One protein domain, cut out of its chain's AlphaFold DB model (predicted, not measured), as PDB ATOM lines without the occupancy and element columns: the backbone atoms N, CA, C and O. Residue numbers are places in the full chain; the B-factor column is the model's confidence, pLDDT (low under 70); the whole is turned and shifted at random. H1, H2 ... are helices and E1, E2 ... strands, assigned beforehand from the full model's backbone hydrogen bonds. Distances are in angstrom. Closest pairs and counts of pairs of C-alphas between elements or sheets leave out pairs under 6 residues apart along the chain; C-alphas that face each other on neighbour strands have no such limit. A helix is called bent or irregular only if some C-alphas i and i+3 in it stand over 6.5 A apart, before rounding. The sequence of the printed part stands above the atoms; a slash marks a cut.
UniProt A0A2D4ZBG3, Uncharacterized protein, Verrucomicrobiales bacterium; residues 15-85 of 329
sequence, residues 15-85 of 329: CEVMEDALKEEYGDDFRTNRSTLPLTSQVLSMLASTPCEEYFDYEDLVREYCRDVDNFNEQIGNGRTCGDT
ATOM      1  N   CYS A  15       6.132  36.949 -14.028       92.19
ATOM      2  CA  CYS A  15       6.603  35.575 -13.943       92.19
ATOM      3  C   CYS A  15       7.847  35.347 -14.808       92.19
ATOM      4  O   CYS A  15       8.764  34.663 -14.359       92.19
ATOM      5  N   GLU A  16       7.929  35.985 -15.981       92.19
ATOM      6  CA  GLU A  16       9.133  35.965 -16.827       92.19
ATOM      7  C   GLU A  16      10.306  36.678 -16.142       92.19
ATOM      8  O   GLU A  16      11.411  36.146 -16.096       92.19
ATOM      9  N   VAL A  17      10.065  37.835 -15.512       92.12
ATOM     10  CA  VAL A  17      11.116  38.555 -14.763       92.12
ATOM     11  C   VAL A  17      11.640  37.728 -13.592       92.12
ATOM     12  O   VAL A  17      12.844  37.701 -13.338       92.12
ATOM     13  N   MET A  18      10.745  37.058 -12.863       91.00
ATOM     14  CA  MET A  18      11.151  36.173 -11.775       91.00
ATOM     15  C   MET A  18      11.918  34.957 -12.296       91.00
ATOM     16  O   MET A  18      12.899  34.551 -11.677       91.00
ATOM     17  N   GLU A  19      11.506  34.387 -13.430       92.75
ATOM     18  CA  GLU A  19      12.235  33.290 -14.057       92.75
ATOM     19  C   GLU A  19      13.651  33.710 -14.446       92.75
ATOM     20  O   GLU A  19      14.595  32.992 -14.127       92.75
ATOM     21  N   ASP A  20      13.819  34.862 -15.092       93.69
ATOM     22  CA  ASP A  20      15.135  35.349 -15.507       93.69
ATOM     23  C   ASP A  20      16.058  35.588 -14.304       93.69
ATOM     24  O   ASP A  20      17.231  35.213 -14.348       93.69
ATOM     25  N   ALA A  21      15.524  36.112 -13.195       91.50
ATOM     26  CA  ALA A  21      16.276  36.245 -11.948       91.50
ATOM     27  C   ALA A  21      16.706  34.880 -11.377       91.50
ATOM     28  O   ALA A  21      17.849  34.713 -10.955       91.50
ATOM     29  N   LEU A  22      15.815  33.880 -11.403       91.38
ATOM     30  CA  LEU A  22      16.133  32.519 -10.956       91.38
ATOM     31  C   LEU A  22      17.151  31.831 -11.877       91.38
ATOM     32  O   LEU A  22      18.011  31.108 -11.382       91.38
ATOM     33  N   LYS A  23      17.104  32.073 -13.192       94.44
ATOM     34  CA  LYS A  23      18.116  31.574 -14.137       94.44
ATOM     35  C   LYS A  23      19.479  32.219 -13.904       94.44
ATOM     36  O   LYS A  23      20.490  31.525 -13.978       94.44
ATOM     37  N   GLU A  24      19.522  33.518 -13.609       94.19
ATOM     38  CA  GLU A  24      20.774  34.219 -13.301       94.19
ATOM     39  C   GLU A  24      21.434  33.666 -12.028       94.19
ATOM     40  O   GLU A  24      22.653  33.496 -11.989       94.19
ATOM     41  N   GLU A  25      20.638  33.341 -11.006       91.69
ATOM     42  CA  GLU A  25      21.142  32.837  -9.723       91.69
ATOM     43  C   GLU A  25      21.451  31.328  -9.736       91.69
ATOM     44  O   GLU A  25      22.493  30.904  -9.232       91.69
ATOM     45  N   TYR A  26      20.572  30.512 -10.326       92.19
ATOM     46  CA  TYR A  26      20.596  29.046 -10.209       92.19
ATOM     47  C   TYR A  26      20.867  28.304 -11.529       92.19
ATOM     48  O   TYR A  26      20.992  27.076 -11.523       92.19
ATOM     49  N   GLY A  27      20.998  29.028 -12.644       92.81
ATOM     50  CA  GLY A  27      21.227  28.486 -13.985       92.81
ATOM     51  C   GLY A  27      19.945  28.186 -14.767       92.81
ATOM     52  O   GLY A  27      18.856  28.071 -14.208       92.81
ATOM     53  N   ASP A  28      20.073  28.019 -16.087       93.44
ATOM     54  CA  ASP A  28      18.939  27.803 -17.005       93.44
ATOM     55  C   ASP A  28      18.115  26.535 -16.702       93.44
ATOM     56  O   ASP A  28      16.955  26.429 -17.101       93.44
ATOM     57  N   ASP A  29      18.697  25.561 -15.998       91.75
ATOM     58  CA  ASP A  29      18.086  24.276 -15.656       91.75
ATOM     59  C   ASP A  29      17.488  24.222 -14.235       91.75
ATOM     60  O   ASP A  29      17.036  23.150 -13.810       91.75
ATOM     61  N   PHE A  30      17.412  25.357 -13.516       89.31
ATOM     62  CA  PHE A  30      16.971  25.441 -12.108       89.31
ATOM     63  C   PHE A  30      15.626  24.750 -11.831       89.31
ATOM     64  O   PHE A  30      15.412  24.179 -10.761       89.31
ATOM     65  N   ARG A  31      14.717  24.745 -12.817       86.31
ATOM     66  CA  ARG A  31      13.395  24.106 -12.709       86.31
ATOM     67  C   ARG A  31      13.482  22.605 -12.423       86.31
ATOM     68  O   ARG A  31      12.573  22.046 -11.810       86.31
ATOM     69  N   THR A  32      14.569  21.944 -12.819       88.62
ATOM     70  CA  THR A  32      14.754  20.488 -12.661       88.62
ATOM     71  C   THR A  32      16.017  20.108 -11.889       88.62
ATOM     72  O   THR A  32      16.080  19.025 -11.307       88.62
ATOM     73  N   ASN A  33      17.014  20.992 -11.834       90.75
ATOM     74  CA  ASN A  33      18.283  20.716 -11.182       90.75
ATOM     75  C   ASN A  33      18.238  21.038  -9.680       90.75
ATOM     76  O   ASN A  33      18.468  22.161  -9.240       90.75
ATOM     77  N   ARG A  34      17.992  20.006  -8.869       90.88
ATOM     78  CA  ARG A  34      17.922  20.123  -7.401       90.88
ATOM     79  C   ARG A  34      19.266  20.350  -6.713       90.88
ATOM     80  O   ARG A  34      19.291  20.626  -5.519       90.88
ATOM     81  N   SER A  35      20.378  20.214  -7.440       88.88
ATOM     82  CA  SER A  35      21.706  20.512  -6.894       88.88
ATOM     83  C   SER A  35      22.023  22.005  -6.925       88.88
ATOM     84  O   SER A  35      22.729  22.484  -6.041       88.88
ATOM     85  N   THR A  36      21.481  22.733  -7.908       87.88
ATOM     86  CA  THR A  36      21.613  24.190  -8.004       87.88
ATOM     87  C   THR A  36      20.491  24.890  -7.248       87.88
ATOM     88  O   THR A  36      20.788  25.774  -6.451       87.88
ATOM     89  N   LEU A  37      19.239  24.435  -7.394       88.75
ATOM     90  CA  LEU A  37      18.098  24.905  -6.603       88.75
ATOM     91  C   LEU A  37      17.472  23.759  -5.780       88.75
ATOM     92  O   LEU A  37      16.560  23.072  -6.259       88.75
ATOM     93  N   PRO A  38      17.929  23.537  -4.534       91.06
ATOM     94  CA  PRO A  38      17.279  22.613  -3.615       91.06
ATOM     95  C   PRO A  38      15.844  23.058  -3.319       91.06
ATOM     96  O   PRO A  38      15.595  24.226  -3.022       91.06
ATOM     97  N   LEU A  39      14.896  22.119  -3.348       92.38
ATOM     98  CA  LEU A  39      13.546  22.400  -2.871       92.38
ATOM     99  C   LEU A  39      13.558  22.477  -1.347       92.38
ATOM    100  O   LEU A  39      13.936  21.521  -0.673       92.38
ATOM    101  N   THR A  40      13.131  23.621  -0.823       93.94
ATOM    102  CA  THR A  40      12.962  23.859   0.611       93.94
ATOM    103  C   THR A  40      11.608  24.507   0.882       93.94
ATOM    104  O   THR A  40      10.993  25.095  -0.016       93.94
ATOM    105  N   SER A  41      11.153  24.464   2.136       93.81
ATOM    106  CA  SER A  41       9.935  25.159   2.568       93.81
ATOM    107  C   SER A  41       9.970  26.661   2.277       93.81
ATOM    108  O   SER A  41       8.944  27.249   1.929       93.81
ATOM    109  N   GLN A  42      11.149  27.289   2.343       93.19
ATOM    110  CA  GLN A  42      11.327  28.708   2.028       93.19
ATOM    111  C   GLN A  42      11.129  28.995   0.537       93.19
ATOM    112  O   GLN A  42      10.421  29.942   0.202       93.19
ATOM    113  N   VAL A  43      11.705  28.174  -0.349       91.88
ATOM    114  CA  VAL A  43      11.552  28.336  -1.805       91.88
ATOM    115  C   VAL A  43      10.091  28.152  -2.213       91.88
ATOM    116  O   VAL A  43       9.547  28.978  -2.943       91.88
ATOM    117  N   LEU A  44       9.420  27.123  -1.689       94.50
ATOM    118  CA  LEU A  44       8.001  26.895  -1.972       94.50
ATOM    119  C   LEU A  44       7.123  28.032  -1.437       94.50
ATOM    120  O   LEU A  44       6.276  28.545  -2.165       94.50
ATOM    121  N   SER A  45       7.384  28.503  -0.215       93.31
ATOM    122  CA  SER A  45       6.653  29.637   0.364       93.31
ATOM    123  C   SER A  45       6.858  30.933  -0.428       93.31
ATOM    124  O   SER A  45       5.923  31.723  -0.553       93.31
ATOM    125  N   MET A  46       8.059  31.152  -0.971       91.25
ATOM    126  CA  MET A  46       8.344  32.277  -1.861       91.25
ATOM    127  C   MET A  46       7.515  32.170  -3.142       91.25
ATOM    128  O   MET A  46       6.816  33.122  -3.478       91.25
ATOM    129  N   LEU A  47       7.526  31.018  -3.816       91.56
ATOM    130  CA  LEU A  47       6.761  30.811  -5.051       91.56
ATOM    131  C   LEU A  47       5.251  30.982  -4.825       91.56
ATOM    132  O   LEU A  47       4.603  31.707  -5.578       91.56
ATOM    133  N   ALA A  48       4.720  30.422  -3.736       92.50
ATOM    134  CA  ALA A  48       3.322  30.568  -3.324       92.50
ATOM    135  C   ALA A  48       2.925  32.014  -2.963       92.50
ATOM    136  O   ALA A  48       1.746  32.345  -2.906       92.50
ATOM    137  N   SER A  49       3.890  32.896  -2.682       90.62
ATOM    138  CA  SER A  49       3.612  34.315  -2.408       90.62
ATOM    139  C   SER A  49       3.408  35.154  -3.676       90.62
ATOM    140  O   SER A  49       3.108  36.346  -3.587       90.62
ATOM    141  N   THR A  50       3.555  34.540  -4.852       89.00
ATOM    142  CA  THR A  50       3.454  35.190  -6.163       89.00
ATOM    143  C   THR A  50       2.242  34.678  -6.944       89.00
ATOM    144  O   THR A  50       1.809  33.549  -6.727       89.00
ATOM    145  N   PRO A  51       1.706  35.442  -7.915       88.38
ATOM    146  CA  PRO A  51       0.640  34.955  -8.793       88.38
ATOM    147  C   PRO A  51       1.130  33.950  -9.860       88.38
ATOM    148  O   PRO A  51       0.386  33.640 -10.786       88.38
ATOM    149  N   CYS A  52       2.368  33.455  -9.759       91.06
ATOM    150  CA  CYS A  52       3.040  32.670 -10.795       91.06
ATOM    151  C   CYS A  52       3.026  31.155 -10.538       91.06
ATOM    152  O   CYS A  52       3.774  30.423 -11.178       91.06
ATOM    153  N   GLU A  53       2.200  30.658  -9.616       91.25
ATOM    154  CA  GLU A  53       2.167  29.235  -9.239       91.25
ATOM    155  C   GLU A  53       2.015  28.294 -10.446       91.25
ATOM    156  O   GLU A  53       2.753  27.315 -10.560       91.25
ATOM    157  N   GLU A  54       1.105  28.616 -11.372       91.81
ATOM    158  CA  GLU A  54       0.890  27.837 -12.601       91.81
ATOM    159  C   GLU A  54       2.106  27.905 -13.536       91.81
ATOM    160  O   GLU A  54       2.488  26.902 -14.127       91.81
ATOM    161  N   TYR A  55       2.768  29.061 -13.619       93.06
ATOM    162  CA  TYR A  55       3.939  29.264 -14.474       93.06
ATOM    163  C   TYR A  55       5.160  28.439 -14.022       93.06
ATOM    164  O   TYR A  55       5.965  28.001 -14.850       93.06
ATOM    165  N   PHE A  56       5.309  28.233 -12.709       92.19
ATOM    166  CA  PHE A  56       6.419  27.484 -12.106       92.19
ATOM    167  C   PHE A  56       6.078  26.027 -11.770       92.19
ATOM    168  O   PHE A  56       6.875  25.373 -11.098       92.19
ATOM    169  N   ASP A  57       4.922  25.518 -12.206       92.94
ATOM    170  CA  ASP A  57       4.447  24.171 -11.867       92.94
ATOM    171  C   ASP A  57       4.487  23.907 -10.345       92.94
ATOM    172  O   ASP A  57       4.900  22.845  -9.872       92.94
ATOM    173  N   TYR A  58       4.078  24.904  -9.553       92.75
ATOM    174  CA  TYR A  58       4.252  24.924  -8.097       92.75
ATOM    175  C   TYR A  58       3.733  23.652  -7.403       92.75
ATOM    176  O   TYR A  58       4.411  23.097  -6.539       92.75
ATOM    177  N   GLU A  59       2.572  23.131  -7.808       92.75
ATOM    178  CA  GLU A  59       1.996  21.914  -7.216       92.75
ATOM    179  C   GLU A  59       2.835  20.647  -7.481       92.75
ATOM    180  O   GLU A  59       2.804  19.705  -6.682       92.75
ATOM    181  N   ASP A  60       3.619  20.603  -8.560       92.69
ATOM    182  CA  ASP A  60       4.545  19.498  -8.826       92.69
ATOM    183  C   ASP A  60       5.802  19.605  -7.955       92.69
ATOM    184  O   ASP A  60       6.243  18.592  -7.402       92.69
ATOM    185  N   LEU A  61       6.311  20.823  -7.738       93.62
ATOM    186  CA  LEU A  61       7.414  21.086  -6.807       93.62
ATOM    187  C   LEU A  61       7.018  20.752  -5.363       93.62
ATOM    188  O   LEU A  61       7.761  20.075  -4.649       93.62
ATOM    189  N   VAL A  62       5.813  21.153  -4.947       94.12
ATOM    190  CA  VAL A  62       5.227  20.775  -3.655       94.12
ATOM    191  C   VAL A  62       5.156  19.257  -3.524       94.12
ATOM    192  O   VAL A  62       5.578  18.703  -2.510       94.12
ATOM    193  N   ARG A  63       4.648  18.556  -4.544       92.50
ATOM    194  CA  ARG A  63       4.536  17.093  -4.510       92.50
ATOM    195  C   ARG A  63       5.898  16.414  -4.430       92.50
ATOM    196  O   ARG A  63       5.988  15.345  -3.839       92.50
ATOM    197  N   GLU A  64       6.931  16.977  -5.044       92.94
ATOM    198  CA  GLU A  64       8.294  16.459  -4.950       92.94
ATOM    199  C   GLU A  64       8.862  16.632  -3.539       92.94
ATOM    200  O   GLU A  64       9.305  15.650  -2.946       92.94
ATOM    201  N   TYR A  65       8.776  17.842  -2.981       93.81
ATOM    202  CA  TYR A  65       9.285  18.164  -1.647       93.81
ATOM    203  C   TYR A  65       8.563  17.398  -0.532       93.81
ATOM    204  O   TYR A  65       9.193  16.860   0.378       93.81
ATOM    205  N   CYS A  66       7.236  17.294  -0.623       94.06
ATOM    206  CA  CYS A  66       6.407  16.656   0.397       94.06
ATOM    207  C   CYS A  66       6.406  15.121   0.343       94.06
ATOM    208  O   CYS A  66       5.850  14.485   1.235       94.06
ATOM    209  N   ARG A  67       7.047  14.494  -0.659       91.94
ATOM    210  CA  ARG A  67       7.250  13.030  -0.660       91.94
ATOM    211  C   ARG A  67       8.045  12.562   0.549       91.94
ATOM    212  O   ARG A  67       7.859  11.421   0.975       91.94
ATOM    213  N   ASP A  68       8.933  13.408   1.059       92.06
ATOM    214  CA  ASP A  68       9.635  13.131   2.296       92.06
ATOM    215  C   ASP A  68       8.697  13.345   3.487       92.06
ATOM    216  O   ASP A  68       8.184  14.437   3.721       92.06
ATOM    217  N   VAL A  69       8.472  12.278   4.250       90.31
ATOM    218  CA  VAL A  69       7.596  12.307   5.423       90.31
ATOM    219  C   VAL A  69       8.188  13.132   6.565       90.31
ATOM    220  O   VAL A  69       7.442  13.582   7.432       90.31
ATOM    221  N   ASP A  70       9.499  13.374   6.568       90.69
ATOM    222  CA  ASP A  70      10.118  14.270   7.546       90.69
ATOM    223  C   ASP A  70       9.695  15.728   7.313       90.69
ATOM    224  O   ASP A  70       9.576  16.501   8.264       90.69
ATOM    225  N   ASN A  71       9.287  16.064   6.084       93.25
ATOM    226  CA  ASN A  71       8.732  17.369   5.748       93.25
ATOM    227  C   ASN A  71       7.246  17.511   6.106       93.25
ATOM    228  O   ASN A  71       6.656  18.541   5.805       93.25
ATOM    229  N   PHE A  72       6.602  16.529   6.750       93.19
ATOM    230  CA  PHE A  72       5.148  16.530   6.978       93.19
ATOM    231  C   PHE A  72       4.609  17.829   7.608       93.19
ATOM    232  O   PHE A  72       3.532  18.295   7.238       93.19
ATOM    233  N   ASN A  73       5.352  18.430   8.542       92.38
ATOM    234  CA  ASN A  73       4.960  19.680   9.205       92.38
ATOM    235  C   ASN A  73       5.503  20.948   8.526       92.38
ATOM    236  O   ASN A  73       5.200  22.048   8.988       92.38
ATOM    237  N   GLU A  74       6.295  20.820   7.464       95.06
ATOM    238  CA  GLU A  74       6.891  21.960   6.776       95.06
ATOM    239  C   GLU A  74       5.819  22.797   6.079       95.06
ATOM    240  O   GLU A  74       4.952  22.271   5.372       95.06
ATOM    241  N   GLN A  75       5.898  24.114   6.274       94.62
ATOM    242  CA  GLN A  75       5.037  25.089   5.618       94.62
ATOM    243  C   GLN A  75       5.458  25.233   4.156       94.62
ATOM    244  O   GLN A  75       6.608  25.539   3.862       94.62
ATOM    245  N   ILE A  76       4.512  25.068   3.240       95.06
ATOM    246  CA  ILE A  76       4.773  25.147   1.796       95.06
ATOM    247  C   ILE A  76       4.241  26.432   1.160       95.06
ATOM    248  O   ILE A  76       4.481  26.671  -0.011       95.06
ATOM    249  N   GLY A  77       3.564  27.285   1.934       91.94
ATOM    250  CA  GLY A  77       2.917  28.504   1.447       91.94
ATOM    251  C   GLY A  77       1.394  28.397   1.496       91.94
ATOM    252  O   GLY A  77       0.844  27.351   1.836       91.94
ATOM    253  N   ASN A  78       0.690  29.505   1.238       88.69
ATOM    254  CA  ASN A  78      -0.782  29.559   1.240       88.69
ATOM    255  C   ASN A  78      -1.464  29.023   2.519       88.69
ATOM    256  O   ASN A  78      -2.608  28.576   2.488       88.69
ATOM    257  N   GLY A  79      -0.767  29.050   3.662       89.94
ATOM    258  CA  GLY A  79      -1.285  28.500   4.920       89.94
ATOM    259  C   GLY A  79      -1.320  26.966   4.984       89.94
ATOM    260  O   GLY A  79      -1.966  26.435   5.882       89.94
ATOM    261  N   ARG A  80      -0.659  26.265   4.052       92.31
ATOM    262  CA  ARG A  80      -0.631  24.800   3.943       92.31
ATOM    263  C   ARG A  80       0.708  24.228   4.397       92.31
ATOM    264  O   ARG A  80       1.761  24.830   4.179       92.31
ATOM    265  N   THR A  81       0.648  23.010   4.917       94.12
ATOM    266  CA  THR A  81       1.800  22.144   5.195       94.12
ATOM    267  C   THR A  81       1.835  20.951   4.240       94.12
ATOM    268  O   THR A  81       0.835  20.640   3.587       94.12
ATOM    269  N   CYS A  82       2.949  20.216   4.184       93.38
ATOM    270  CA  CYS A  82       2.991  18.941   3.455       93.38
ATOM    271  C   CYS A  82       1.963  17.914   3.963       93.38
ATOM    272  O   CYS A  82       1.444  17.106   3.194       93.38
ATOM    273  N   GLY A  83       1.578  17.971   5.239       90.88
ATOM    274  CA  GLY A  83       0.513  17.139   5.795       90.88
ATOM    275  C   GLY A  83      -0.876  17.394   5.193       90.88
ATOM    276  O   GLY A  83      -1.774  16.560   5.369       90.88
ATOM    277  N   ASP A  84      -1.048  18.509   4.474       89.06
ATOM    278  CA  ASP A  84      -2.281  18.897   3.783       89.06
ATOM    279  C   ASP A  84      -2.284  18.509   2.294       89.06
ATOM    280  O   ASP A  84      -3.326  18.583   1.640       89.06
ATOM    281  N   THR A  85      -1.138  18.114   1.730       85.00
ATOM    282  CA  THR A  85      -1.003  17.784   0.297       85.00
ATOM    283  C   THR A  85      -1.265  16.311   0.009       85.00
ATOM    284  O   THR A  85      -1.720  15.959  -1.080       85.00
TER     285      THR A  85
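Overview. This is residues 15 to 85 of the 329 residues of an uncharacterized protein of Verrucomicrobiales bacterium (UniProt A0A2D4ZBG3). A short helical hairpin, H2 and H3, makes the middle of this domain, and a small strand turn, E1 folding back on residues 80 to 81, packs on H2. The longest helix, H1, stands at the opposite end of the long axis from that turn, set off from the hairpin and joined to H2 by a long looping stretch, residues 27 to 40. The printed part has 71 residues with three named helices and one named strand, in the order H1, H2, H3, E1 along the chain. No two named strands pair into a sheet, and the class is mostly helix, with helices holding 28 and the strand 3 of the 31 residues in named elements, under half of the printed residues. The whole is compact, with a radius of gyration of the C-alphas of 11.8 A, and the C-alphas span 32 by 25 by 16 A.

Along the chain. The printed part begins with H1, residues 15 to 26, 12 residues, which measures 15.9 A from first to last C-alpha. C-alpha 15 stands at (6.603, 35.575, -13.943) and C-alpha 26 at (20.596, 29.046, -10.209). Residues 27 to 40 follow with no named element. H2 is residues 41 to 48, Ser 41 to Ala 48, and is 10.4 A long, with C-alpha 41 at (9.935, 25.159, 2.568). Residues 49 to 57 lead on to H3, residues 58 to 65, Tyr 58 to Tyr 65, which is 10.6 A long. Residues 66 to 74 lead to E1, residues 75 to 77, which is 5.8 A long and ends with C-alpha 77 at (2.917, 28.504, 1.447). After it, residues 78 to 85 hold no named element, and the printed part ends with C-alpha 85 at (-1.003, 17.784, 0.297).

Arrangement. H1 touches no helix. It is apart from H2, from H3 and from E1, with no C-alpha of the one within 8 A of the other. H2 and H3 form a helical hairpin and touch, with 5 pairs of C-alphas within 8 A. Their closest C-alphas are those of Leu 44 and Val 62, 6.9 A apart. They stand at a shallow tilt of 12 degrees and run opposite ways, with their centres 10.5 A apart. Between H2 and E1 there are 13 pairs of C-alphas within 8 A. Their closest C-alphas are those of Ser 45 and Gly 77, 4.1 A apart, and their centres are 6.4 A apart. H3 and E1 have 1 pair of C-alphas within 8 A, those of Val 62 and Ile 76 at 7.0 A. E1 pairs with no named strand, but its residues 75 to 77 pair with residues 80 to 81, antiparallel. In H1, H2 and H3 every O i to N i+4 pair is within hydrogen-bond range, and no helix is bent or irregular.

Size, cuts and confidence. The two C-alphas farthest apart are those of Val 17, in H1, and Val 69, in the link from H3 to E1, at 33.3 A. The C-alphas of Cys 15 and Thr 85, the first and last printed residues, are 24.0 A apart. The printed part has no cut. The link from H1 to H2 is long, with 14 residues, and its C-alphas lie 6 to 16 A from the mean of the C-alphas. The links from H2 to H3 and from H3 to E1 are short, with 9 residues each. The mean pLDDT of the printed part is 91.9, and no printed residue of this predicted model is under 70.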